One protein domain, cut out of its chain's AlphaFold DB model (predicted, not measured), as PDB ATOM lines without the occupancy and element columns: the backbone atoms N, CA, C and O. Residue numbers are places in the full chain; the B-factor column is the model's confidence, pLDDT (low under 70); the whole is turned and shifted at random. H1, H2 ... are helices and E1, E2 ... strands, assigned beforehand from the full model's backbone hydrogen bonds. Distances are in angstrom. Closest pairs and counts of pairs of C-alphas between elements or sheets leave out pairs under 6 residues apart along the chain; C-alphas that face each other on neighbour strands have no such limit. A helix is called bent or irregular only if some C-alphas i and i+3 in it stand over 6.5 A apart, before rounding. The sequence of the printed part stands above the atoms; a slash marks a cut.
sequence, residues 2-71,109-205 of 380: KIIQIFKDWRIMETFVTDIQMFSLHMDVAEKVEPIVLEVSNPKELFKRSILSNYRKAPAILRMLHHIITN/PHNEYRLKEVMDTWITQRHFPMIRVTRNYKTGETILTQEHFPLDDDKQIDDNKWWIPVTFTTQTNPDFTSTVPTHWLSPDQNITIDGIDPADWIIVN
ATOM      1  N   LYS A   2     160.695 127.528 144.697       32.84
ATOM      2  CA  LYS A   2     161.870 128.069 145.426       32.84
ATOM      3  C   LYS A   2     162.341 129.459 144.955       32.84
ATOM      4  O   LYS A   2     162.694 130.258 145.801       32.84
ATOM      5  N   ILE A   3     162.282 129.798 143.662       31.39
ATOM      6  CA  ILE A   3     162.758 131.110 143.152       31.39
ATOM      7  C   ILE A   3     161.961 132.293 143.735       31.39
ATOM      8  O   ILE A   3     162.558 133.250 144.209       31.39
ATOM      9  N   ILE A   4     160.629 132.193 143.805       39.62
ATOM     10  CA  ILE A   4     159.771 133.216 144.439       39.62
ATOM     11  C   ILE A   4     160.037 133.309 145.954       39.62
ATOM     12  O   ILE A   4     159.964 134.385 146.536       39.62
ATOM     13  N   GLN A   5     160.387 132.189 146.603       47.88
ATOM     14  CA  GLN A   5     160.788 132.178 148.016       47.88
ATOM     15  C   GLN A   5     162.200 132.740 148.251       47.88
ATOM     16  O   GLN A   5     162.475 133.186 149.364       47.88
ATOM     17  N   ILE A   6     163.068 132.713 147.233       40.72
ATOM     18  CA  ILE A   6     164.435 133.257 147.252       40.72
ATOM     19  C   ILE A   6     164.418 134.773 146.994       40.72
ATOM     20  O   ILE A   6     165.142 135.499 147.664       40.72
ATOM     21  N   PHE A   7     163.554 135.261 146.095       44.88
ATOM     22  CA  PHE A   7     163.434 136.679 145.726       44.88
ATOM     23  C   PHE A   7     162.072 137.263 146.125       44.88
ATOM     24  O   PHE A   7     161.301 137.726 145.283       44.88
ATOM     25  N   LYS A   8     161.754 137.224 147.425       53.28
ATOM     26  CA  LYS A   8     160.456 137.695 147.946       53.28
ATOM     27  C   LYS A   8     160.174 139.165 147.604       53.28
ATOM     28  O   LYS A   8     159.034 139.505 147.299       53.28
ATOM     29  N   ASP A   9     161.214 139.996 147.567       51.31
ATOM     30  CA  ASP A   9     161.108 141.441 147.314       51.31
ATOM     31  C   ASP A   9     160.757 141.784 145.860       51.31
ATOM     32  O   ASP A   9     160.297 142.886 145.572       51.31
ATOM     33  N   TRP A  10     160.926 140.840 144.928       53.38
ATOM     34  CA  TRP A  10     160.615 141.055 143.511       53.38
ATOM     35  C   TRP A  10     159.117 140.952 143.219       53.38
ATOM     36  O   TRP A  10     158.692 141.252 142.108       53.38
ATOM     37  N   ARG A  11     158.319 140.502 144.201       62.50
ATOM     38  CA  ARG A  11     156.852 140.382 144.127       62.50
ATOM     39  C   ARG A  11     156.376 139.742 142.804       62.50
ATOM     40  O   ARG A  11     155.352 140.111 142.246       62.50
ATOM     41  N   ILE A  12     157.102 138.727 142.323       63.44
ATOM     42  CA  ILE A  12     156.907 138.060 141.013       63.44
ATOM     43  C   ILE A  12     155.465 137.565 140.807       63.44
ATOM     44  O   ILE A  12     154.938 137.591 139.698       63.44
ATOM     45  N   MET A  13     154.806 137.118 141.881       71.12
ATOM     46  CA  MET A  13     153.417 136.643 141.823       71.12
ATOM     47  C   MET A  13     152.406 137.741 141.510       71.12
ATOM     48  O   MET A  13     151.291 137.454 141.080       71.12
ATOM     49  N   GLU A  14     152.777 138.991 141.727       68.94
ATOM     50  CA  GLU A  14     151.966 140.117 141.324       68.94
ATOM     51  C   GLU A  14     152.181 140.379 139.820       68.94
ATOM     52  O   GLU A  14     151.202 140.551 139.111       68.94
ATOM     53  N   THR A  15     153.406 140.300 139.284       66.81
ATOM     54  CA  THR A  15     153.664 140.398 137.826       66.81
ATOM     55  C   THR A  15     152.938 139.314 137.025       66.81
ATOM     56  O   THR A  15     152.453 139.554 135.923       66.81
ATOM     57  N   PHE A  16     152.788 138.117 137.596       74.62
ATOM     58  CA  PHE A  16     152.016 137.035 136.980       74.62
ATOM     59  C   PHE A  16     150.592 137.473 136.597       74.62
ATOM     60  O   PHE A  16     150.043 137.047 135.586       74.62
ATOM     61  N   VAL A  17     149.980 138.340 137.397       75.38
ATOM     62  CA  VAL A  17     148.628 138.854 137.162       75.38
ATOM     63  C   VAL A  17     148.536 139.567 135.831       75.38
ATOM     64  O   VAL A  17     147.683 139.254 135.007       75.38
ATOM     65  N   THR A  18     149.391 140.568 135.661       69.25
ATOM     66  CA  THR A  18     149.317 141.502 134.549       69.25
ATOM     67  C   THR A  18     149.812 140.821 133.285       69.25
ATOM     68  O   THR A  18     149.169 140.900 132.242       69.25
ATOM     69  N   ASP A  19     150.898 140.059 133.403       67.00
ATOM     70  CA  ASP A  19     151.651 139.581 132.247       67.00
ATOM     71  C   ASP A  19     151.181 138.203 131.774       67.00
ATOM     72  O   ASP A  19     151.379 137.828 130.616       67.00
ATOM     73  N   ILE A  20     150.581 137.410 132.666       75.00
ATOM     74  CA  ILE A  20     150.090 136.066 132.348       75.00
ATOM     75  C   ILE A  20     148.569 136.057 132.352       75.00
ATOM     76  O   ILE A  20     147.976 135.750 131.326       75.00
ATOM     77  N   GLN A  21     147.935 136.409 133.470       78.00
ATOM     78  CA  GLN A  21     146.494 136.218 133.633       78.00
ATOM     79  C   GLN A  21     145.662 137.208 132.808       78.00
ATOM     80  O   GLN A  21     144.861 136.771 131.988       78.00
ATOM     81  N   MET A  22     145.871 138.520 132.956       74.56
ATOM     82  CA  MET A  22     145.137 139.536 132.187       74.56
ATOM     83  C   MET A  22     145.412 139.420 130.687       74.56
ATOM     84  O   MET A  22     144.480 139.459 129.885       74.56
ATOM     85  N   PHE A  23     146.676 139.208 130.314       71.25
ATOM     86  CA  PHE A  23     147.045 138.944 128.927       71.25
ATOM     87  C   PHE A  23     146.354 137.686 128.385       71.25
ATOM     88  O   PHE A  23     145.819 137.714 127.283       71.25
ATOM     89  N   SER A  24     146.303 136.598 129.164       76.00
ATOM     90  CA  SER A  24     145.591 135.383 128.758       76.00
ATOM     91  C   SER A  24     144.114 135.656 128.515       76.00
ATOM     92  O   SER A  24     143.611 135.205 127.497       76.00
ATOM     93  N   LEU A  25     143.430 136.383 129.405       75.44
ATOM     94  CA  LEU A  25     142.013 136.724 129.233       75.44
ATOM     95  C   LEU A  25     141.798 137.557 127.964       75.44
ATOM     96  O   LEU A  25     140.919 137.253 127.167       75.44
ATOM     97  N   HIS A  26     142.640 138.569 127.733       72.75
ATOM     98  CA  HIS A  26     142.568 139.385 126.522       72.75
ATOM     99  C   HIS A  26     142.738 138.543 125.250       72.75
ATOM    100  O   HIS A  26     141.936 138.650 124.325       72.75
ATOM    101  N   MET A  27     143.751 137.676 125.220       68.69
ATOM    102  CA  MET A  27     144.039 136.837 124.060       68.69
ATOM    103  C   MET A  27     143.000 135.728 123.851       68.69
ATOM    104  O   MET A  27     142.715 135.397 122.707       68.69
ATOM    105  N   ASP A  28     142.409 135.176 124.920       72.25
ATOM    106  CA  ASP A  28     141.341 134.161 124.841       72.25
ATOM    107  C   ASP A  28     140.117 134.710 124.086       72.25
ATOM    108  O   ASP A  28     139.501 133.980 123.315       72.25
ATOM    109  N   VAL A  29     139.840 136.016 124.227       70.44
ATOM    110  CA  VAL A  29     138.815 136.757 123.467       70.44
ATOM    111  C   VAL A  29     139.314 137.124 122.063       70.44
ATOM    112  O   VAL A  29     138.640 136.838 121.076       70.44
ATOM    113  N   ALA A  30     140.484 137.764 121.957       65.44
ATOM    114  CA  ALA A  30     140.972 138.346 120.702       65.44
ATOM    115  C   ALA A  30     141.332 137.296 119.636       65.44
ATOM    116  O   ALA A  30     141.064 137.501 118.455       65.44
ATOM    117  N   GLU A  31     141.915 136.169 120.049       66.19
ATOM    118  CA  GLU A  31     142.436 135.127 119.152       66.19
ATOM    119  C   GLU A  31     141.600 133.839 119.166       66.19
ATOM    120  O   GLU A  31     141.999 132.852 118.545       66.19
ATOM    121  N   LYS A  32     140.460 133.818 119.876       72.56
ATOM    122  CA  LYS A  32     139.602 132.629 120.054       72.56
ATOM    123  C   LYS A  32     140.414 131.393 120.463       72.56
ATOM    124  O   LYS A  32     140.413 130.369 119.775       72.56
ATOM    125  N   VAL A  33     141.164 131.518 121.559       73.06
ATOM    126  CA  VAL A  33     142.125 130.490 121.982       73.06
ATOM    127  C   VAL A  33     141.410 129.159 122.245       73.06
ATOM    128  O   VAL A  33     140.352 129.085 122.872       73.06
ATOM    129  N   GLU A  34     142.006 128.088 121.726       78.25
ATOM    130  CA  GLU A  34     141.497 126.723 121.848       78.25
ATOM    131  C   GLU A  34     141.575 126.195 123.294       78.25
ATOM    132  O   GLU A  34     142.383 126.689 124.094       78.25
ATOM    133  N   PRO A  35     140.793 125.153 123.641       85.12
ATOM    134  CA  PRO A  35     140.929 124.466 124.919       85.12
ATOM    135  C   PRO A  35     142.357 123.960 125.158       85.12
ATOM    136  O   PRO A  35     143.100 123.658 124.222       85.12
ATOM    137  N   ILE A  36     142.744 123.842 126.430       83.81
ATOM    138  CA  ILE A  36     144.065 123.320 126.817       83.81
ATOM    139  C   ILE A  36     144.157 121.828 126.496       83.81
ATOM    140  O   ILE A  36     145.171 121.364 125.976       83.81
ATOM    141  N   VAL A  37     143.099 121.079 126.808       82.44
ATOM    142  CA  VAL A  37     142.989 119.662 126.463       82.44
ATOM    143  C   VAL A  37     142.287 119.553 125.119       82.44
ATOM    144  O   VAL A  37     141.103 119.858 125.002       82.44
ATOM    145  N   LEU A  38     143.027 119.112 124.104       74.62
ATOM    146  CA  LEU A  38     142.520 118.903 122.755       74.62
ATOM    147  C   LEU A  38     143.222 117.698 122.120       74.62
ATOM    148  O   LEU A  38     144.433 117.521 122.276       74.62
ATOM    149  N   GLU A  39     142.477 116.871 121.390       74.94
ATOM    150  CA  GLU A  39     143.060 115.766 120.630       74.94
ATOM    151  C   GLU A  39     143.846 116.296 119.424       74.94
ATOM    152  O   GLU A  39     143.298 116.940 118.530       74.94
ATOM    153  N   VAL A  40     145.148 116.005 119.379       67.44
ATOM    154  CA  VAL A  40     146.021 116.423 118.276       67.44
ATOM    155  C   VAL A  40     146.246 115.253 117.327       67.44
ATOM    156  O   VAL A  40     146.948 114.299 117.652       67.44
ATOM    157  N   SER A  41     145.693 115.352 116.118       69.75
ATOM    158  CA  SER A  41     145.864 114.343 115.061       69.75
ATOM    159  C   SER A  41     146.961 114.697 114.046       69.75
ATOM    160  O   SER A  41     147.420 113.822 113.309       69.75
ATOM    161  N   ASN A  42     147.428 115.954 114.007       69.69
ATOM    162  CA  ASN A  42     148.404 116.436 113.026       69.69
ATOM    163  C   ASN A  42     149.575 117.212 113.675       69.69
ATOM    164  O   ASN A  42     149.361 118.273 114.263       69.69
ATOM    165  N   PRO A  43     150.839 116.774 113.494       65.50
ATOM    166  CA  PRO A  43     152.011 117.423 114.089       65.50
ATOM    167  C   PRO A  43     152.219 118.895 113.708       65.50
ATOM    168  O   PRO A  43     152.823 119.647 114.471       65.50
ATOM    169  N   LYS A  44     151.729 119.345 112.544       60.81
ATOM    170  CA  LYS A  44     151.837 120.759 112.130       60.81
ATOM    171  C   LYS A  44     150.938 121.688 112.952       60.81
ATOM    172  O   LYS A  44     151.180 122.892 112.990       60.81
ATOM    173  N   GLU A  45     149.933 121.141 113.630       59.41
ATOM    174  CA  GLU A  45     149.015 121.891 114.487       59.41
ATOM    175  C   GLU A  45     149.632 122.224 115.856       59.41
ATOM    176  O   GLU A  45     149.214 123.191 116.490       59.41
ATOM    177  N   LEU A  46     150.694 121.510 116.263       58.53
ATOM    178  CA  LEU A  46     151.367 121.683 117.557       58.53
ATOM    179  C   LEU A  46     152.021 123.060 117.736       58.53
ATOM    180  O   LEU A  46     152.041 123.574 118.849       58.53
ATOM    181  N   PHE A  47     152.571 123.670 116.680       52.53
ATOM    182  CA  PHE A  47     153.435 124.851 116.839       52.53
ATOM    183  C   PHE A  47     152.686 126.188 116.892       52.53
ATOM    184  O   PHE A  47     153.068 127.062 117.663       52.53
ATOM    185  N   LYS A  48     151.613 126.364 116.107       50.00
ATOM    186  CA  LYS A  48     150.877 127.644 116.045       50.00
ATOM    187  C   LYS A  48     149.772 127.755 117.108       50.00
ATOM    188  O   LYS A  48     149.378 128.858 117.455       50.00
ATOM    189  N   ARG A  49     149.296 126.619 117.637       57.38
ATOM    190  CA  ARG A  49     148.101 126.527 118.500       57.38
ATOM    191  C   ARG A  49     148.404 126.388 120.003       57.38
ATOM    192  O   ARG A  49     147.500 126.482 120.818       57.38
ATOM    193  N   SER A  50     149.672 126.176 120.369       61.25
ATOM    194  CA  SER A  50     150.104 125.716 121.703       61.25
ATOM    195  C   SER A  50     150.525 126.826 122.674       61.25
ATOM    196  O   SER A  50     150.445 126.644 123.885       61.25
ATOM    197  N   ILE A  51     150.995 127.983 122.191       63.91
ATOM    198  CA  ILE A  51     151.704 128.927 123.073       63.91
ATOM    199  C   ILE A  51     150.750 129.638 124.045       63.91
ATOM    200  O   ILE A  51     151.031 129.706 125.241       63.91
ATOM    201  N   LEU A  52     149.616 130.150 123.561       66.50
ATOM    202  CA  LEU A  52     148.684 130.920 124.396       66.50
ATOM    203  C   LEU A  52     147.941 130.027 125.403       66.50
ATOM    204  O   LEU A  52     147.896 130.352 126.591       66.50
ATOM    205  N   SER A  53     147.438 128.867 124.971       71.44
ATOM    206  CA  SER A  53     146.749 127.916 125.852       71.44
ATOM    207  C   SER A  53     147.696 127.302 126.892       71.44
ATOM    208  O   SER A  53     147.419 127.377 128.090       71.44
ATOM    209  N   ASN A  54     148.860 126.781 126.480       77.69
ATOM    210  CA  ASN A  54     149.746 126.041 127.388       77.69
ATOM    211  C   ASN A  54     150.623 126.930 128.279       77.69
ATOM    212  O   ASN A  54     150.947 126.528 129.394       77.69
ATOM    213  N   TYR A  55     151.024 128.121 127.820       77.31
ATOM    214  CA  TYR A  55     151.971 128.970 128.562       77.31
ATOM    215  C   TYR A  55     151.347 130.230 129.164       77.31
ATOM    216  O   TYR A  55     152.033 130.937 129.904       77.31
ATOM    217  N   ARG A  56     150.066 130.523 128.890       78.94
ATOM    218  CA  ARG A  56     149.348 131.641 129.526       78.94
ATOM    219  C   ARG A  56     148.098 131.169 130.271       78.94
ATOM    220  O   ARG A  56     148.046 131.323 131.492       78.94
ATOM    221  N   LYS A  57     147.166 130.502 129.580       83.62
ATOM    222  CA  LYS A  57     145.900 130.032 130.175       83.62
ATOM    223  C   LYS A  57     146.112 128.940 131.225       83.62
ATOM    224  O   LYS A  57     145.642 129.074 132.354       83.62
ATOM    225  N   ALA A  58     146.880 127.896 130.903       85.94
ATOM    226  CA  ALA A  58     147.122 126.786 131.827       85.94
ATOM    227  C   ALA A  58     147.817 127.221 133.136       85.94
ATOM    228  O   ALA A  58     147.334 126.845 134.205       85.94
ATOM    229  N   PRO A  59     148.869 128.069 133.126       85.25
ATOM    230  CA  PRO A  59     149.420 128.622 134.360       85.25
ATOM    231  C   PRO A  59     148.401 129.409 135.192       85.25
ATOM    232  O   PRO A  59     148.426 129.301 136.418       85.25
ATOM    233  N   ALA A  60     147.517 130.195 134.564       86.44
ATOM    234  CA  ALA A  60     146.489 130.951 135.283       86.44
ATOM    235  C   ALA A  60     145.486 130.019 135.991       86.44
ATOM    236  O   ALA A  60     145.181 130.228 137.166       86.44
ATOM    237  N   ILE A  61     145.065 128.936 135.330       90.56
ATOM    238  CA  ILE A  61     144.201 127.902 135.927       90.56
ATOM    239  C   ILE A  61     144.928 127.153 137.052       90.56
ATOM    240  O   ILE A  61     144.364 126.957 138.126       90.56
ATOM    241  N   LEU A  62     146.203 126.796 136.867       90.88
ATOM    242  CA  LEU A  62     147.003 126.157 137.920       90.88
ATOM    243  C   LEU A  62     147.182 127.062 139.142       90.88
ATOM    244  O   LEU A  62     147.202 126.578 140.273       90.88
ATOM    245  N   ARG A  63     147.295 128.376 138.934       89.00
ATOM    246  CA  ARG A  63     147.329 129.346 140.027       89.00
ATOM    247  C   ARG A  63     145.989 129.414 140.757       89.00
ATOM    248  O   ARG A  63     145.984 129.412 141.984       89.00
ATOM    249  N   MET A  64     144.872 129.445 140.034       91.06
ATOM    250  CA  MET A  64     143.540 129.369 140.642       91.06
ATOM    251  C   MET A  64     143.404 128.098 141.492       91.06
ATOM    252  O   MET A  64     143.024 128.177 142.656       91.06
ATOM    253  N   LEU A  65     143.815 126.943 140.959       92.94
ATOM    254  CA  LEU A  65     143.838 125.671 141.681       92.94
ATOM    255  C   LEU A  65     144.706 125.715 142.944       92.94
ATOM    256  O   LEU A  65     144.292 125.234 143.995       92.94
ATOM    257  N   HIS A  66     145.892 126.321 142.864       91.81
ATOM    258  CA  HIS A  66     146.778 126.511 144.016       91.81
ATOM    259  C   HIS A  66     146.117 127.319 145.145       91.81
ATOM    260  O   HIS A  66     146.310 126.988 146.316       91.81
ATOM    261  N   HIS A  67     145.300 128.323 144.813       90.25
ATOM    262  CA  HIS A  67     144.507 129.065 145.798       90.25
ATOM    263  C   HIS A  67     143.313 128.256 146.332       90.25
ATOM    264  O   HIS A  67     143.051 128.332 147.531       90.25
ATOM    265  N   ILE A  68     142.647 127.450 145.489       91.69
ATOM    266  CA  ILE A  68     141.534 126.569 145.891       91.69
ATOM    267  C   ILE A  68     141.967 125.611 147.005       91.69
ATOM    268  O   ILE A  68     141.321 125.545 148.044       91.69
ATOM    269  N   ILE A  69     143.061 124.872 146.793       93.75
ATOM    270  CA  ILE A  69     143.452 123.781 147.701       93.75
ATOM    271  C   ILE A  69     144.503 124.178 148.729       93.75
ATOM    272  O   ILE A  69     144.853 123.363 149.568       93.75
ATOM    273  N   THR A  70     144.983 125.420 148.709       92.94
ATOM    274  CA  THR A  70     146.124 125.926 149.489       92.94
ATOM    275  C   THR A  70     147.499 125.435 149.022       92.94
ATOM    276  O   THR A  70     147.681 124.406 148.368       92.94
ATOM    277  N   ASN A  71     148.520 126.190 149.426       91.06
ATOM    278  CA  ASN A  71     149.906 125.952 149.054       91.06
ATOM    279  C   ASN A  71     150.485 124.623 149.560       91.06
ATOM    280  O   ASN A  71     151.316 124.016 148.883       91.06
ATOM    281  N   PRO A 109     138.286 122.456 153.560       90.25
ATOM    282  CA  PRO A 109     136.929 122.029 153.225       90.25
ATOM    283  C   PRO A 109     136.744 121.825 151.715       90.25
ATOM    284  O   PRO A 109     137.018 122.728 150.929       90.25
ATOM    285  N   HIS A 110     136.259 120.650 151.306       92.56
ATOM    286  CA  HIS A 110     136.109 120.310 149.883       92.56
ATOM    287  C   HIS A 110     134.956 119.336 149.584       92.56
ATOM    288  O   HIS A 110     134.959 118.658 148.564       92.56
ATOM    289  N   ASN A 111     133.945 119.252 150.452       89.50
ATOM    290  CA  ASN A 111     132.809 118.340 150.240       89.50
ATOM    291  C   ASN A 111     131.889 118.765 149.081       89.50
ATOM    292  O   ASN A 111     131.114 117.951 148.588       89.50
ATOM    293  N   GLU A 112     131.949 120.034 148.677       87.06
ATOM    294  CA  GLU A 112     131.061 120.626 147.670       87.06
ATOM    295  C   GLU A 112     131.525 120.383 146.229       87.06
ATOM    296  O   GLU A 112     130.749 120.594 145.301       87.06
ATOM    297  N   TYR A 113     132.775 119.955 146.027       91.12
ATOM    298  CA  TYR A 113     133.364 119.827 144.699       91.12
ATOM    299  C   TYR A 113     134.387 118.691 144.623       91.12
ATOM    300  O   TYR A 113     135.026 118.320 145.608       91.12
ATOM    301  N   ARG A 114     134.613 118.176 143.412       95.31
ATOM    302  CA  ARG A 114     135.773 117.333 143.092       95.31
ATOM    303  C   ARG A 114     136.710 118.068 142.150       95.31
ATOM    304  O   ARG A 114     136.265 118.712 141.204       95.31
ATOM    305  N   LEU A 115     138.020 117.958 142.377       95.88
ATOM    306  CA  LEU A 115     139.009 118.711 141.597       95.88
ATOM    307  C   LEU A 115     138.918 118.439 140.100       95.88
ATOM    308  O   LEU A 115     139.016 119.379 139.321       95.88
ATOM    309  N   LYS A 116     138.686 117.184 139.707       95.88
ATOM    310  CA  LYS A 116     138.494 116.820 138.300       95.88
ATOM    311  C   LYS A 116     137.298 117.553 137.691       95.88
ATOM    312  O   LYS A 116     137.452 118.204 136.669       95.88
ATOM    313  N   GLU A 117     136.141 117.500 138.348       94.62
ATOM    314  CA  GLU A 117     134.907 118.144 137.877       94.62
ATOM    315  C   GLU A 117     135.087 119.652 137.717       94.62
ATOM    316  O   GLU A 117     134.679 120.223 136.710       94.62
ATOM    317  N   VAL A 118     135.762 120.292 138.679       94.62
ATOM    318  CA  VAL A 118     136.074 121.716 138.580       94.62
ATOM    319  C   VAL A 118     137.011 121.964 137.402       94.62
ATOM    320  O   VAL A 118     136.666 122.721 136.498       94.62
ATOM    321  N   MET A 119     138.190 121.339 137.391       95.38
ATOM    322  CA  MET A 119     139.255 121.649 136.434       95.38
ATOM    323  C   MET A 119     138.893 121.289 134.993       95.38
ATOM    324  O   MET A 119     139.298 122.011 134.083       95.38
ATOM    325  N   ASP A 120     138.094 120.244 134.774       94.44
ATOM    326  CA  ASP A 120     137.627 119.864 133.443       94.44
ATOM    327  C   ASP A 120     136.847 121.011 132.786       94.44
ATOM    328  O   ASP A 120     137.127 121.339 131.631       94.44
ATOM    329  N   THR A 121     135.984 121.718 133.531       93.25
ATOM    330  CA  THR A 121     135.284 122.912 133.009       93.25
ATOM    331  C   THR A 121     136.226 124.059 132.628       93.25
ATOM    332  O   THR A 121     135.861 124.924 131.845       93.25
ATOM    333  N   TRP A 122     137.464 124.096 133.118       91.75
ATOM    334  CA  TRP A 122     138.417 125.158 132.769       91.75
ATOM    335  C   TRP A 122     139.354 124.792 131.616       91.75
ATOM    336  O   TRP A 122     139.829 125.686 130.915       91.75
ATOM    337  N   ILE A 123     139.644 123.503 131.414       90.69
ATOM    338  CA  ILE A 123     140.679 123.054 130.466       90.69
ATOM    339  C   ILE A 123     140.117 122.482 129.159       90.69
ATOM    340  O   ILE A 123     140.852 122.439 128.173       90.69
ATOM    341  N   THR A 124     138.854 122.041 129.143       90.19
ATOM    342  CA  THR A 124     138.233 121.336 127.999       90.19
ATOM    343  C   THR A 124     137.377 122.222 127.097       90.19
ATOM    344  O   THR A 124     136.991 121.803 126.009       90.19
ATOM    345  N   GLN A 125     137.133 123.468 127.502       86.44
ATOM    346  CA  GLN A 125     136.278 124.413 126.789       86.44
ATOM    347  C   GLN A 125     136.995 125.742 126.518       86.44
ATOM    348  O   GLN A 125     137.977 126.105 127.175       86.44
ATOM    349  N   ARG A 126     136.528 126.450 125.485       82.31
ATOM    350  CA  ARG A 126     137.038 127.772 125.089       82.31
ATOM    351  C   ARG A 126     136.511 128.857 126.021       82.31
ATOM    352  O   ARG A 126     135.503 128.654 126.689       82.31
ATOM    353  N   HIS A 127     137.156 130.022 125.989       80.38
ATOM    354  CA  HIS A 127     136.770 131.208 126.760       80.38
ATOM    355  C   HIS A 127     136.900 131.028 128.284       80.38
ATOM    356  O   HIS A 127     137.524 130.081 128.781       80.38
ATOM    357  N   PHE A 128     136.336 131.991 129.012       82.69
ATOM    358  CA  PHE A 128     136.263 132.065 130.464       82.69
ATOM    359  C   PHE A 128     134.930 132.715 130.882       82.69
ATOM    360  O   PHE A 128     134.350 133.481 130.103       82.69
ATOM    361  N   PRO A 129     134.452 132.459 132.112       85.50
ATOM    362  CA  PRO A 129     133.206 133.032 132.599       85.50
ATOM    363  C   PRO A 129     133.383 134.478 133.078       85.50
ATOM    364  O   PRO A 129     134.388 134.842 133.690       85.50
ATOM    365  N   MET A 130     132.341 135.284 132.894       82.94
ATOM    366  CA  MET A 130     132.118 136.538 133.603       82.94
ATOM    367  C   MET A 130     131.169 136.286 134.780       82.94
ATOM    368  O   MET A 130     130.079 135.743 134.603       82.94
ATOM    369  N   ILE A 131     131.559 136.712 135.982       84.31
ATOM    370  CA  ILE A 131     130.675 136.687 137.154       84.31
ATOM    371  C   ILE A 131     129.887 137.996 137.188       84.31
ATOM    372  O   ILE A 131     130.476 139.073 137.296       84.31
ATOM    373  N   ARG A 132     128.556 137.912 137.146       82.38
ATOM    374  CA  ARG A 132     127.670 139.053 137.378       82.38
ATOM    375  C   ARG A 132     127.229 139.059 138.836       82.38
ATOM    376  O   ARG A 132     126.639 138.100 139.321       82.38
ATOM    377  N   VAL A 133     127.491 140.170 139.521       85.38
ATOM    378  CA  VAL A 133     127.043 140.415 140.897       85.38
ATOM    379  C   VAL A 133     125.855 141.371 140.850       85.38
ATOM    380  O   VAL A 133     126.009 142.536 140.482       85.38
ATOM    381  N   THR A 134     124.671 140.890 141.217       86.62
ATOM    382  CA  THR A 134     123.447 141.695 141.296       86.62
ATOM    383  C   THR A 134     123.097 141.922 142.751       86.62
ATOM    384  O   THR A 134     122.974 140.968 143.514       86.62
ATOM    385  N   ARG A 135     122.925 143.183 143.149       83.19
ATOM    386  CA  ARG A 135     122.680 143.530 144.548       83.19
ATOM    387  C   ARG A 135     121.465 144.414 144.728       83.19
ATOM    388  O   ARG A 135     121.317 145.439 144.063       83.19
ATOM    389  N   ASN A 136     120.637 144.039 145.690       83.25
ATOM    390  CA  ASN A 136     119.513 144.827 146.146       83.25
ATOM    391  C   ASN A 136     119.900 145.607 147.409       83.25
ATOM    392  O   ASN A 136     119.832 145.104 148.525       83.25
ATOM    393  N   TYR A 137     120.253 146.879 147.239       83.12
ATOM    394  CA  TYR A 137     120.661 147.776 148.329       83.12
ATOM    395  C   TYR A 137     119.530 148.137 149.313       83.12
ATOM    396  O   TYR A 137     119.772 148.834 150.292       83.12
ATOM    397  N   LYS A 138     118.284 147.696 149.076       82.19
ATOM    398  CA  LYS A 138     117.182 147.859 150.040       82.19
ATOM    399  C   LYS A 138     117.050 146.658 150.971       82.19
ATOM    400  O   LYS A 138     116.721 146.840 152.136       82.19
ATOM    401  N   THR A 139     117.257 145.449 150.450       84.19
ATOM    402  CA  THR A 139     117.092 144.196 151.208       84.19
ATOM    403  C   THR A 139     118.417 143.608 151.688       84.19
ATOM    404  O   THR A 139     118.407 142.793 152.601       84.19
ATOM    405  N   GLY A 140     119.544 144.010 151.095       81.50
ATOM    406  CA  GLY A 140     120.867 143.421 151.334       81.50
ATOM    407  C   GLY A 140     121.148 142.164 150.502       81.50
ATOM    408  O   GLY A 140     122.275 141.679 150.497       81.50
ATOM    409  N   GLU A 141     120.158 141.663 149.758       90.81
ATOM    410  CA  GLU A 141     120.285 140.457 148.934       90.81
ATOM    411  C   GLU A 141     121.338 140.650 147.833       90.81
ATOM    412  O   GLU A 141     121.300 141.631 147.078       90.81
ATOM    413  N   THR A 142     122.276 139.707 147.742       92.00
ATOM    414  CA  THR A 142     123.348 139.704 146.743       92.00
ATOM    415  C   THR A 142     123.350 138.373 146.005       92.00
ATOM    416  O   THR A 142     123.580 137.331 146.606       92.00
ATOM    417  N   ILE A 143     123.113 138.407 144.696       92.75
ATOM    418  CA  ILE A 143     123.018 137.225 143.837       92.75
ATOM    419  C   ILE A 143     124.176 137.242 142.849       92.75
ATOM    420  O   ILE A 143     124.409 138.241 142.164       92.75
ATOM    421  N   LEU A 144     124.893 136.126 142.763       91.19
ATOM    422  CA  LEU A 144     125.959 135.911 141.795       91.19
ATOM    423  C   LEU A 144     125.483 134.928 140.728       91.19
ATOM    424  O   LEU A 144     124.947 133.863 141.044       91.19
ATOM    425  N   THR A 145     125.713 135.286 139.470       88.50
ATOM    426  CA  THR A 145     125.435 134.451 138.297       88.50
ATOM    427  C   THR A 145     126.664 134.390 137.389       88.50
ATOM    428  O   THR A 145     127.544 135.253 137.469       88.50
ATOM    429  N   GLN A 146     126.739 133.373 136.525       86.56
ATOM    430  CA  GLN A 146     127.754 133.297 135.469       86.56
ATOM    431  C   GLN A 146     127.167 133.562 134.093       86.56
ATOM    432  O   GLN A 146     126.091 133.075 133.738       86.56
ATOM    433  N   GLU A 147     127.945 134.273 133.296       80.25
ATOM    434  CA  GLU A 147     127.658 134.574 131.906       80.25
ATOM    435  C   GLU A 147     128.924 134.409 131.075       80.25
ATOM    436  O   GLU A 147     130.040 134.423 131.596       80.25
ATOM    437  N   HIS A 148     128.761 134.270 129.764       75.69
ATOM    438  CA  HIS A 148     129.895 134.361 128.853       75.69
ATOM    439  C   HIS A 148     130.387 135.798 128.775       75.69
ATOM    440  O   HIS A 148     129.590 136.739 128.779       75.69
ATOM    441  N   PHE A 149     131.703 135.972 128.683       67.06
ATOM    442  CA  PHE A 149     132.259 137.282 128.376       67.06
ATOM    443  C   PHE A 149     131.818 137.700 126.956       67.06
ATOM    444  O   PHE A 149     131.976 136.904 126.027       67.06
ATOM    445  N   PRO A 150     131.236 138.899 126.765       59.03
ATOM    446  CA  PRO A 150     130.623 139.277 125.497       59.03
ATOM    447  C   PRO A 150     131.664 139.384 124.376       59.03
ATOM    448  O   PRO A 150     132.674 140.076 124.503       59.03
ATOM    449  N   LEU A 151     131.375 138.719 123.259       58.09
ATOM    450  CA  LEU A 151     132.047 138.891 121.976       58.09
ATOM    451  C   LEU A 151     131.074 139.627 121.054       58.09
ATOM    452  O   LEU A 151     130.003 139.097 120.770       58.09
ATOM    453  N   ASP A 152     131.444 140.816 120.573       52.25
ATOM    454  CA  ASP A 152     130.589 141.645 119.699       52.25
ATOM    455  C   ASP A 152     130.164 140.929 118.391       52.25
ATOM    456  O   ASP A 152     129.217 141.366 117.741       52.25
ATOM    457  N   ASP A 153     130.811 139.811 118.026       54.62
ATOM    458  CA  ASP A 153     130.643 139.141 116.728       54.62
ATOM    459  C   ASP A 153     130.350 137.623 116.771       54.62
ATOM    460  O   ASP A 153     130.166 137.022 115.707       54.62
ATOM    461  N   ASP A 154     130.277 136.956 117.936       53.06
ATOM    462  CA  ASP A 154     130.062 135.494 117.957       53.06
ATOM    463  C   ASP A 154     128.575 135.111 118.019       53.06
ATOM    464  O   ASP A 154     127.932 135.115 119.065       53.06
ATOM    465  N   LYS A 155     128.020 134.713 116.867       53.84
ATOM    466  CA  LYS A 155     126.667 134.126 116.756       53.84
ATOM    467  C   LYS A 155     126.591 132.667 117.241       53.84
ATOM    468  O   LYS A 155     125.532 132.053 117.136       53.84
ATOM    469  N   GLN A 156     127.697 132.110 117.737       54.62
ATOM    470  CA  GLN A 156     127.809 130.759 118.297       54.62
ATOM    471  C   GLN A 156     128.531 130.811 119.648       54.62
ATOM    472  O   GLN A 156     129.639 130.306 119.799       54.62
ATOM    473  N   ILE A 157     127.919 131.462 120.635       60.03
ATOM    474  CA  ILE A 157     128.347 131.279 122.022       60.03
ATOM    475  C   ILE A 157     127.845 129.893 122.441       60.03
ATOM    476  O   ILE A 157     126.637 129.691 122.568       60.03
ATOM    477  N   ASP A 158     128.760 128.931 122.584       65.75
ATOM    478  CA  ASP A 158     128.455 127.629 123.185       65.75
ATOM    479  C   ASP A 158     127.861 127.842 124.586       65.75
ATOM    480  O   ASP A 158     128.340 128.695 125.331       65.75
ATOM    481  N   ASP A 159     126.869 127.044 124.998       76.94
ATOM    482  CA  ASP A 159     126.251 127.120 126.340       76.94
ATOM    483  C   ASP A 159     127.155 126.532 127.445       76.94
ATOM    484  O   ASP A 159     126.705 125.938 128.420       76.94
ATOM    485  N   ASN A 160     128.472 126.664 127.270       84.75
ATOM    486  CA  ASN A 160     129.469 126.189 128.213       84.75
ATOM    487  C   ASN A 160     129.326 126.943 129.536       84.75
ATOM    488  O   ASN A 160     129.075 128.150 129.574       84.75
ATOM    489  N   LYS A 161     129.508 126.221 130.632       89.62
ATOM    490  CA  LYS A 161     129.394 126.743 131.990       89.62
ATOM    491  C   LYS A 161     130.558 126.228 132.818       89.62
ATOM    492  O   LYS A 161     131.124 125.174 132.530       89.62
ATOM    493  N   TRP A 162     130.933 126.985 133.838       91.62
ATOM    494  CA  TRP A 162     132.108 126.708 134.652       91.62
ATOM    495  C   TRP A 162     131.726 126.416 136.092       91.62
ATOM    496  O   TRP A 162     130.765 126.970 136.625       91.62
ATOM    497  N   TRP A 163     132.541 125.583 136.732       93.88
ATOM    498  CA  TRP A 163     132.621 125.520 138.184       93.88
ATOM    499  C   TRP A 163     133.559 126.619 138.672       93.88
ATOM    500  O   TRP A 163     134.777 126.535 138.492       93.88
ATOM    501  N   ILE A 164     132.999 127.670 139.268       92.44
ATOM    502  CA  ILE A 164     133.748 128.879 139.608       92.44
ATOM    503  C   ILE A 164     133.956 128.960 141.123       92.44
ATOM    504  O   ILE A 164     132.974 129.073 141.863       92.44
ATOM    505  N   PRO A 165     135.213 128.951 141.604       92.44
ATOM    506  CA  PRO A 165     135.496 129.249 143.000       92.44
ATOM    507  C   PRO A 165     135.189 130.721 143.291       92.44
ATOM    508  O   PRO A 165     135.732 131.618 142.641       92.44
ATOM    509  N   VAL A 166     134.354 130.989 144.293       90.69
ATOM    510  CA  VAL A 166     133.991 132.352 144.682       90.69
ATOM    511  C   VAL A 166     134.666 132.720 145.999       90.69
ATOM    512  O   VAL A 166     134.536 132.058 147.029       90.69
ATOM    513  N   THR A 167     135.375 133.840 145.952       90.12
ATOM    514  CA  THR A 167     135.900 134.563 147.112       90.12
ATOM    515  C   THR A 167     135.361 135.983 147.067       90.12
ATOM    516  O   THR A 167     135.183 136.543 145.982       90.12
ATOM    517  N   PHE A 168     135.092 136.575 148.225       89.69
ATOM    518  CA  PHE A 168     134.645 137.959 148.303       89.69
ATOM    519  C   PHE A 168     135.032 138.602 149.630       89.69
ATOM    520  O   PHE A 168     135.308 137.923 150.616       89.69
ATOM    521  N   THR A 169     135.023 139.926 149.639       87.56
ATOM    522  CA  THR A 169     135.217 140.756 150.824       87.56
ATOM    523  C   THR A 169     134.234 141.918 150.781       87.56
ATOM    524  O   THR A 169     133.732 142.268 149.705       87.56
ATOM    525  N   THR A 170     133.931 142.495 151.938       86.81
ATOM    526  CA  THR A 170     132.982 143.605 152.059       86.81
ATOM    527  C   THR A 170     133.630 144.809 152.719       86.81
ATOM    528  O   THR A 170     134.725 144.721 153.276       86.81
ATOM    529  N   GLN A 171     132.948 145.949 152.677       80.56
ATOM    530  CA  GLN A 171     133.432 147.169 153.319       80.56
ATOM    531  C   GLN A 171     133.653 147.010 154.825       80.56
ATOM    532  O   GLN A 171     134.660 147.494 155.343       80.56
ATOM    533  N   THR A 172     132.730 146.341 155.513       84.81
ATOM    534  CA  THR A 172     132.788 146.150 156.965       84.81
ATOM    535  C   THR A 172     133.822 145.096 157.378       84.81
ATOM    536  O   THR A 172     134.377 145.185 158.472       84.81
ATOM    537  N   ASN A 173     134.150 144.137 156.504       86.69
ATOM    538  CA  ASN A 173     135.201 143.146 156.744       86.69
ATOM    539  C   ASN A 173     136.176 143.042 155.553       86.69
ATOM    540  O   ASN A 173     136.132 142.048 154.823       86.69
ATOM    541  N   PRO A 174     137.055 144.046 155.346       83.50
ATOM    542  CA  PRO A 174     137.886 144.180 154.150       83.50
ATOM    543  C   PRO A 174     139.157 143.308 154.207       83.50
ATOM    544  O   PRO A 174     140.281 143.809 154.113       83.50
ATOM    545  N   ASP A 175     139.000 141.994 154.377       84.31
ATOM    546  CA  ASP A 175     140.094 141.028 154.237       84.31
ATOM    547  C   ASP A 175     140.277 140.584 152.776       84.31
ATOM    548  O   ASP A 175     139.492 139.816 152.228       84.31
ATOM    549  N   PHE A 176     141.365 141.044 152.155       80.75
ATOM    550  CA  PHE A 176     141.782 140.639 150.807       80.75
ATOM    551  C   PHE A 176     142.823 139.507 150.817       80.75
ATOM    552  O   PHE A 176     143.348 139.147 149.764       80.75
ATOM    553  N   THR A 177     143.212 138.987 151.983       82.62
ATOM    554  CA  THR A 177     144.324 138.033 152.119       82.62
ATOM    555  C   THR A 177     143.876 136.579 152.042       82.62
ATOM    556  O   THR A 177     144.625 135.748 151.525       82.62
ATOM    557  N   SER A 178     142.652 136.280 152.480       84.69
ATOM    558  CA  SER A 178     142.073 134.942 152.388       84.69
ATOM    559  C   SER A 178     141.596 134.640 150.966       84.69
ATOM    560  O   SER A 178     140.621 135.205 150.479       84.69
ATOM    561  N   THR A 179     142.306 133.747 150.277       86.19
ATOM    562  CA  THR A 179     142.000 133.359 148.887       86.19
ATOM    563  C   THR A 179     141.366 131.978 148.763       86.19
ATOM    564  O   THR A 179     141.131 131.525 147.646       86.19
ATOM    565  N   VAL A 180     141.152 131.278 149.880       88.06
ATOM    566  CA  VAL A 180     140.474 129.979 149.860       88.06
ATOM    567  C   VAL A 180     138.988 130.233 149.582       88.06
ATOM    568  O   VAL A 180     138.389 131.054 150.283       88.06
ATOM    569  N   PRO A 181     138.389 129.591 148.564       89.25
ATOM    570  CA  PRO A 181     136.986 129.793 148.228       89.25
ATOM    571  C   PRO A 181     136.079 129.374 149.376       89.25
ATOM    572  O   PRO A 181     136.265 128.315 149.971       89.25
ATOM    573  N   THR A 182     135.082 130.202 149.666       89.06
ATOM    574  CA  THR A 182     134.047 129.890 150.664       89.06
ATOM    575  C   THR A 182     132.728 129.495 150.021       89.06
ATOM    576  O   THR A 182     131.870 128.949 150.700       89.06
ATOM    577  N   HIS A 183     132.560 129.792 148.731       90.44
ATOM    578  CA  HIS A 183     131.360 129.501 147.961       90.44
ATOM    579  C   HIS A 183     131.754 129.015 146.567       90.44
ATOM    580  O   HIS A 183     132.829 129.349 146.056       90.44
ATOM    581  N   TRP A 184     130.849 128.280 145.930       91.50
ATOM    582  CA  TRP A 184     131.043 127.736 144.594       91.50
ATOM    583  C   TRP A 184     129.862 128.068 143.702       91.50
ATOM    584  O   TRP A 184     128.716 127.790 144.046       91.50
ATOM    585  N   LEU A 185     130.151 128.640 142.538       90.81
ATOM    586  CA  LEU A 185     129.164 128.766 141.481       90.81
ATOM    587  C   LEU A 185     129.252 127.520 140.596       90.81
ATOM    588  O   LEU A 185     130.236 127.345 139.874       90.81
ATOM    589  N   SER A 186     128.257 126.643 140.676       91.62
ATOM    590  CA  SER A 186     128.179 125.473 139.802       91.62
ATOM    591  C   SER A 186     127.591 125.857 138.429       91.62
ATOM    592  O   SER A 186     126.950 126.909 138.309       91.62
ATOM    593  N   PRO A 187     127.808 125.043 137.378       89.44
ATOM    594  CA  PRO A 187     127.367 125.317 136.013       89.44
ATOM    595  C   PRO A 187     125.924 125.825 135.860       89.44
ATOM    596  O   PRO A 187     125.684 126.792 135.138       89.44
ATOM    597  N   ASP A 188     124.992 125.225 136.600       85.12
ATOM    598  CA  ASP A 188     123.550 125.435 136.434       85.12
ATOM    599  C   ASP A 188     122.904 126.209 137.593       85.12
ATOM    600  O   ASP A 188     121.677 126.222 137.727       85.12
ATOM    601  N   GLN A 189     123.703 126.819 138.474       86.81
ATOM    602  CA  GLN A 189     123.183 127.456 139.684       86.81
ATOM    603  C   GLN A 189     123.692 128.878 139.873       86.81
ATOM    604  O   GLN A 189     124.849 129.215 139.624       86.81
ATOM    605  N   ASN A 190     122.795 129.701 140.403       90.88
ATOM    606  CA  ASN A 190     123.132 130.989 140.980       90.88
ATOM    607  C   ASN A 190     123.383 130.787 142.472       90.88
ATOM    608  O   ASN A 190     122.753 129.927 143.092       90.88
ATOM    609  N   ILE A 191     124.231 131.620 143.064       92.12
ATOM    610  CA  ILE A 191     124.404 131.635 144.519       92.12
ATOM    611  C   ILE A 191     123.875 132.942 145.088       92.12
ATOM    612  O   ILE A 191     124.040 134.007 144.490       92.12
ATOM    613  N   THR A 192     123.245 132.851 146.253       92.44
ATOM    614  CA  THR A 192     122.837 134.016 147.039       92.44
ATOM    615  C   THR A 192     123.788 134.133 148.218       92.44
ATOM    616  O   THR A 192     124.025 133.149 148.915       92.44
ATOM    617  N   ILE A 193     124.373 135.313 148.398       90.19
ATOM    618  CA  ILE A 193     125.234 135.632 149.533       90.19
ATOM    619  C   ILE A 193     124.424 136.491 150.497       90.19
ATOM    620  O   ILE A 193     124.110 137.649 150.208       90.19
ATOM    621  N   ASP A 194     124.100 135.903 151.642       87.50
ATOM    622  CA  ASP A 194     123.338 136.551 152.702       87.50
ATOM    623  C   ASP A 194     124.243 137.283 153.702       87.50
ATOM    624  O   ASP A 194     125.443 137.026 153.813       87.50
ATOM    625  N   GLY A 195     123.648 138.195 154.475       85.62
ATOM    626  CA  GLY A 195     124.321 138.837 155.608       85.62
ATOM    627  C   GLY A 195     125.280 139.974 155.245       85.62
ATOM    628  O   GLY A 195     126.044 140.414 156.103       85.62
ATOM    629  N   ILE A 196     125.234 140.477 154.008       87.88
ATOM    630  CA  ILE A 196     125.959 141.686 153.604       87.88
ATOM    631  C   ILE A 196     125.110 142.910 153.959       87.88
ATOM    632  O   ILE A 196     123.960 143.017 153.527       87.88
ATOM    633  N   ASP A 197     125.679 143.850 154.719       86.62
ATOM    634  CA  ASP A 197     125.013 145.116 155.047       86.62
ATOM    635  C   ASP A 197     124.586 145.823 153.749       86.62
ATOM    636  O   ASP A 197     125.416 145.953 152.851       86.62
ATOM    637  N   PRO A 198     123.335 146.289 153.587       87.00
ATOM    638  CA  PRO A 198     122.909 146.965 152.367       87.00
ATOM    639  C   PRO A 198     123.732 148.212 152.002       87.00
ATOM    640  O   PRO A 198     123.779 148.557 150.828       87.00
ATOM    641  N   ALA A 199     124.394 148.871 152.956       83.25
ATOM    642  CA  ALA A 199     125.241 150.042 152.725       83.25
ATOM    643  C   ALA A 199     126.695 149.710 152.346       83.25
ATOM    644  O   ALA A 199     127.395 150.589 151.842       83.25
ATOM    645  N   ASP A 200     127.151 148.469 152.558       84.44
ATOM    646  CA  ASP A 200     128.526 148.055 152.243       84.44
ATOM    647  C   ASP A 200     128.789 148.082 150.730       84.44
ATOM    648  O   ASP A 200     127.864 148.178 149.931       84.44
ATOM    649  N   TRP A 201     130.034 147.915 150.295       83.00
ATOM    650  CA  TRP A 201     130.352 147.376 148.968       83.00
ATOM    651  C   TRP A 201     130.745 145.897 149.083       83.00
ATOM    652  O   TRP A 201     131.128 145.438 150.159       83.00
ATOM    653  N   ILE A 202     130.680 145.156 147.972       82.50
ATOM    654  CA  ILE A 202     131.224 143.794 147.842       82.50
ATOM    655  C   ILE A 202     132.237 143.770 146.694       82.50
ATOM    656  O   ILE A 202     131.967 144.294 145.613       82.50
ATOM    657  N   ILE A 203     133.399 143.159 146.925       81.19
ATOM    658  CA  ILE A 203     134.387 142.857 145.883       81.19
ATOM    659  C   ILE A 203     134.553 141.343 145.828       81.19
ATOM    660  O   ILE A 203     134.882 140.723 146.836       81.19
ATOM    661  N   VAL A 204     134.326 140.767 144.647       85.69
ATOM    662  CA  VAL A 204     134.470 139.330 144.365       85.69
ATOM    663  C   VAL A 204     135.801 139.033 143.676       85.69
ATOM    664  O   VAL A 204     136.435 139.945 143.147       85.69
ATOM    665  N   ASN A 205     136.194 137.755 143.648       84.94
ATOM    666  CA  ASN A 205     137.465 137.272 143.101       84.94
ATOM    667  C   ASN A 205     138.649 137.946 143.809       84.94
ATOM    668  O   ASN A 205     139.320 138.816 143.259       84.94
TER     669      ASN A 205
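Overview. This is residues 2 to 71 and 109 to 205 of the 380 residues of an uncharacterized protein of Ooceraea biroi (UniProt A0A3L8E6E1). Seven short strands form a loose ring like a small, gapped barrel: E1, E2 and E6 are paired, E5 comes near E6 and pairs with E3, E3 runs on into E4, E4 pairs with E7, and E7 comes back near E1. Beside this ring, on the side of E3, lie the helices, with H4 between H2b, which crosses it, and H5; residues 5 to 11 and residues 39 to 48, of which 45 to 48 belong to H3, stick out as two free arms. The 167 printed residues hold five named helices and then seven named strands, in the order H1 to H5 and E1 to E7, a mixed class of helices and strands. The sheets are E1 - E2 - E6, E3 - E5 and E4 - E7, all antiparallel. The whole is compact, with a radius of gyration of the C-alphas of 17.8 A and spans of 57, 48 and 33 A.

Along the chain. H1 is residues 2 to 6, with C-alpha 2 at (161.870, 128.069, 145.426). H2, residues 12 to 30, was assigned as one helix by its hydrogen bonds but is bent, C-alphas 19 and 22 being 6.5 A apart; its arms are H2a, residues 12 to 19, 10.3 A long, and H2b, residues 22 to 30, 12.3 A long. H3 is residues 45 to 49. H4 is residues 51 to 69, 26.5 A long, with C-alpha 51 at (151.704, 128.927, 123.073). H5 is residues 115 to 123, 12.1 A. E1 is residues 129 to 135, 19.1 A, and E2 is residues 142 to 148, 19.8 A. The three-residue strands are E3, 164 to 166; E4, 168 to 170; E5, 183 to 185; E6, 191 to 193; and E7, 202 to 204, where C-alpha 204 is at (134.470, 139.330, 144.365).

Arrangement. H1 is close to but not clearly touching H2a, with the closest C-alphas, Ile 4 and Ile 12, 6.6 A apart. H2a and H2b stand at a shallow tilt of 23 degrees. H2b touches residues 52 to 60 of H4, closest at the C-alphas of Ser 24 and Arg 56, 5.4 A, with a steep tilt of 51 degrees, opposite ways. H3 and H4 meet only through their link. H4, with residues 58 to 61, and H5 only just touch, with 3 pairs of C-alphas within 8 A, the closest Ile 61 and Trp 122 at 7.1 A; they run opposite ways at a shallow tilt of 27 degrees. The closest C-alphas of H5 and E3, Val 118 and Ile 164, are 7.6 A apart. E1 and E2 are a hairpin, with N 132 and O 145 at 2.9 A. E2, the inner strand, also pairs with E6, N 193 and O 142 at 2.8 A. E3 and E5 have N 164 and O 185 at 2.8 A, and E4 and E7 have N 169 and O 203 at 2.9 A. E3 runs on into E4 at 27 degrees, and E1 and E7 are near each other. In H1 and H2b each O i to N i+4 pair is within hydrogen-bond range; the counts are 2 of 4 in H2a, 13 of 15 in H4, 3 of 5 in H5, and 0 of 1 in H3, which has 0 of 2 O i to N i+3 pairs within range.

Size, cuts and confidence. The C-alphas farthest apart, Pro 43 and Lys 138, are 58.6 A from each other. Residues 72 to 108 are not printed, and C-alphas 71 and 109 are 14.2 A apart across the cut. The links H2 to H3, E2 to E3 and E4 to E5 are long. The mean pLDDT of the printed part is 78.8; 41 residues are under 70, among them 2 to 12, 40 to 52 and 149 to 158.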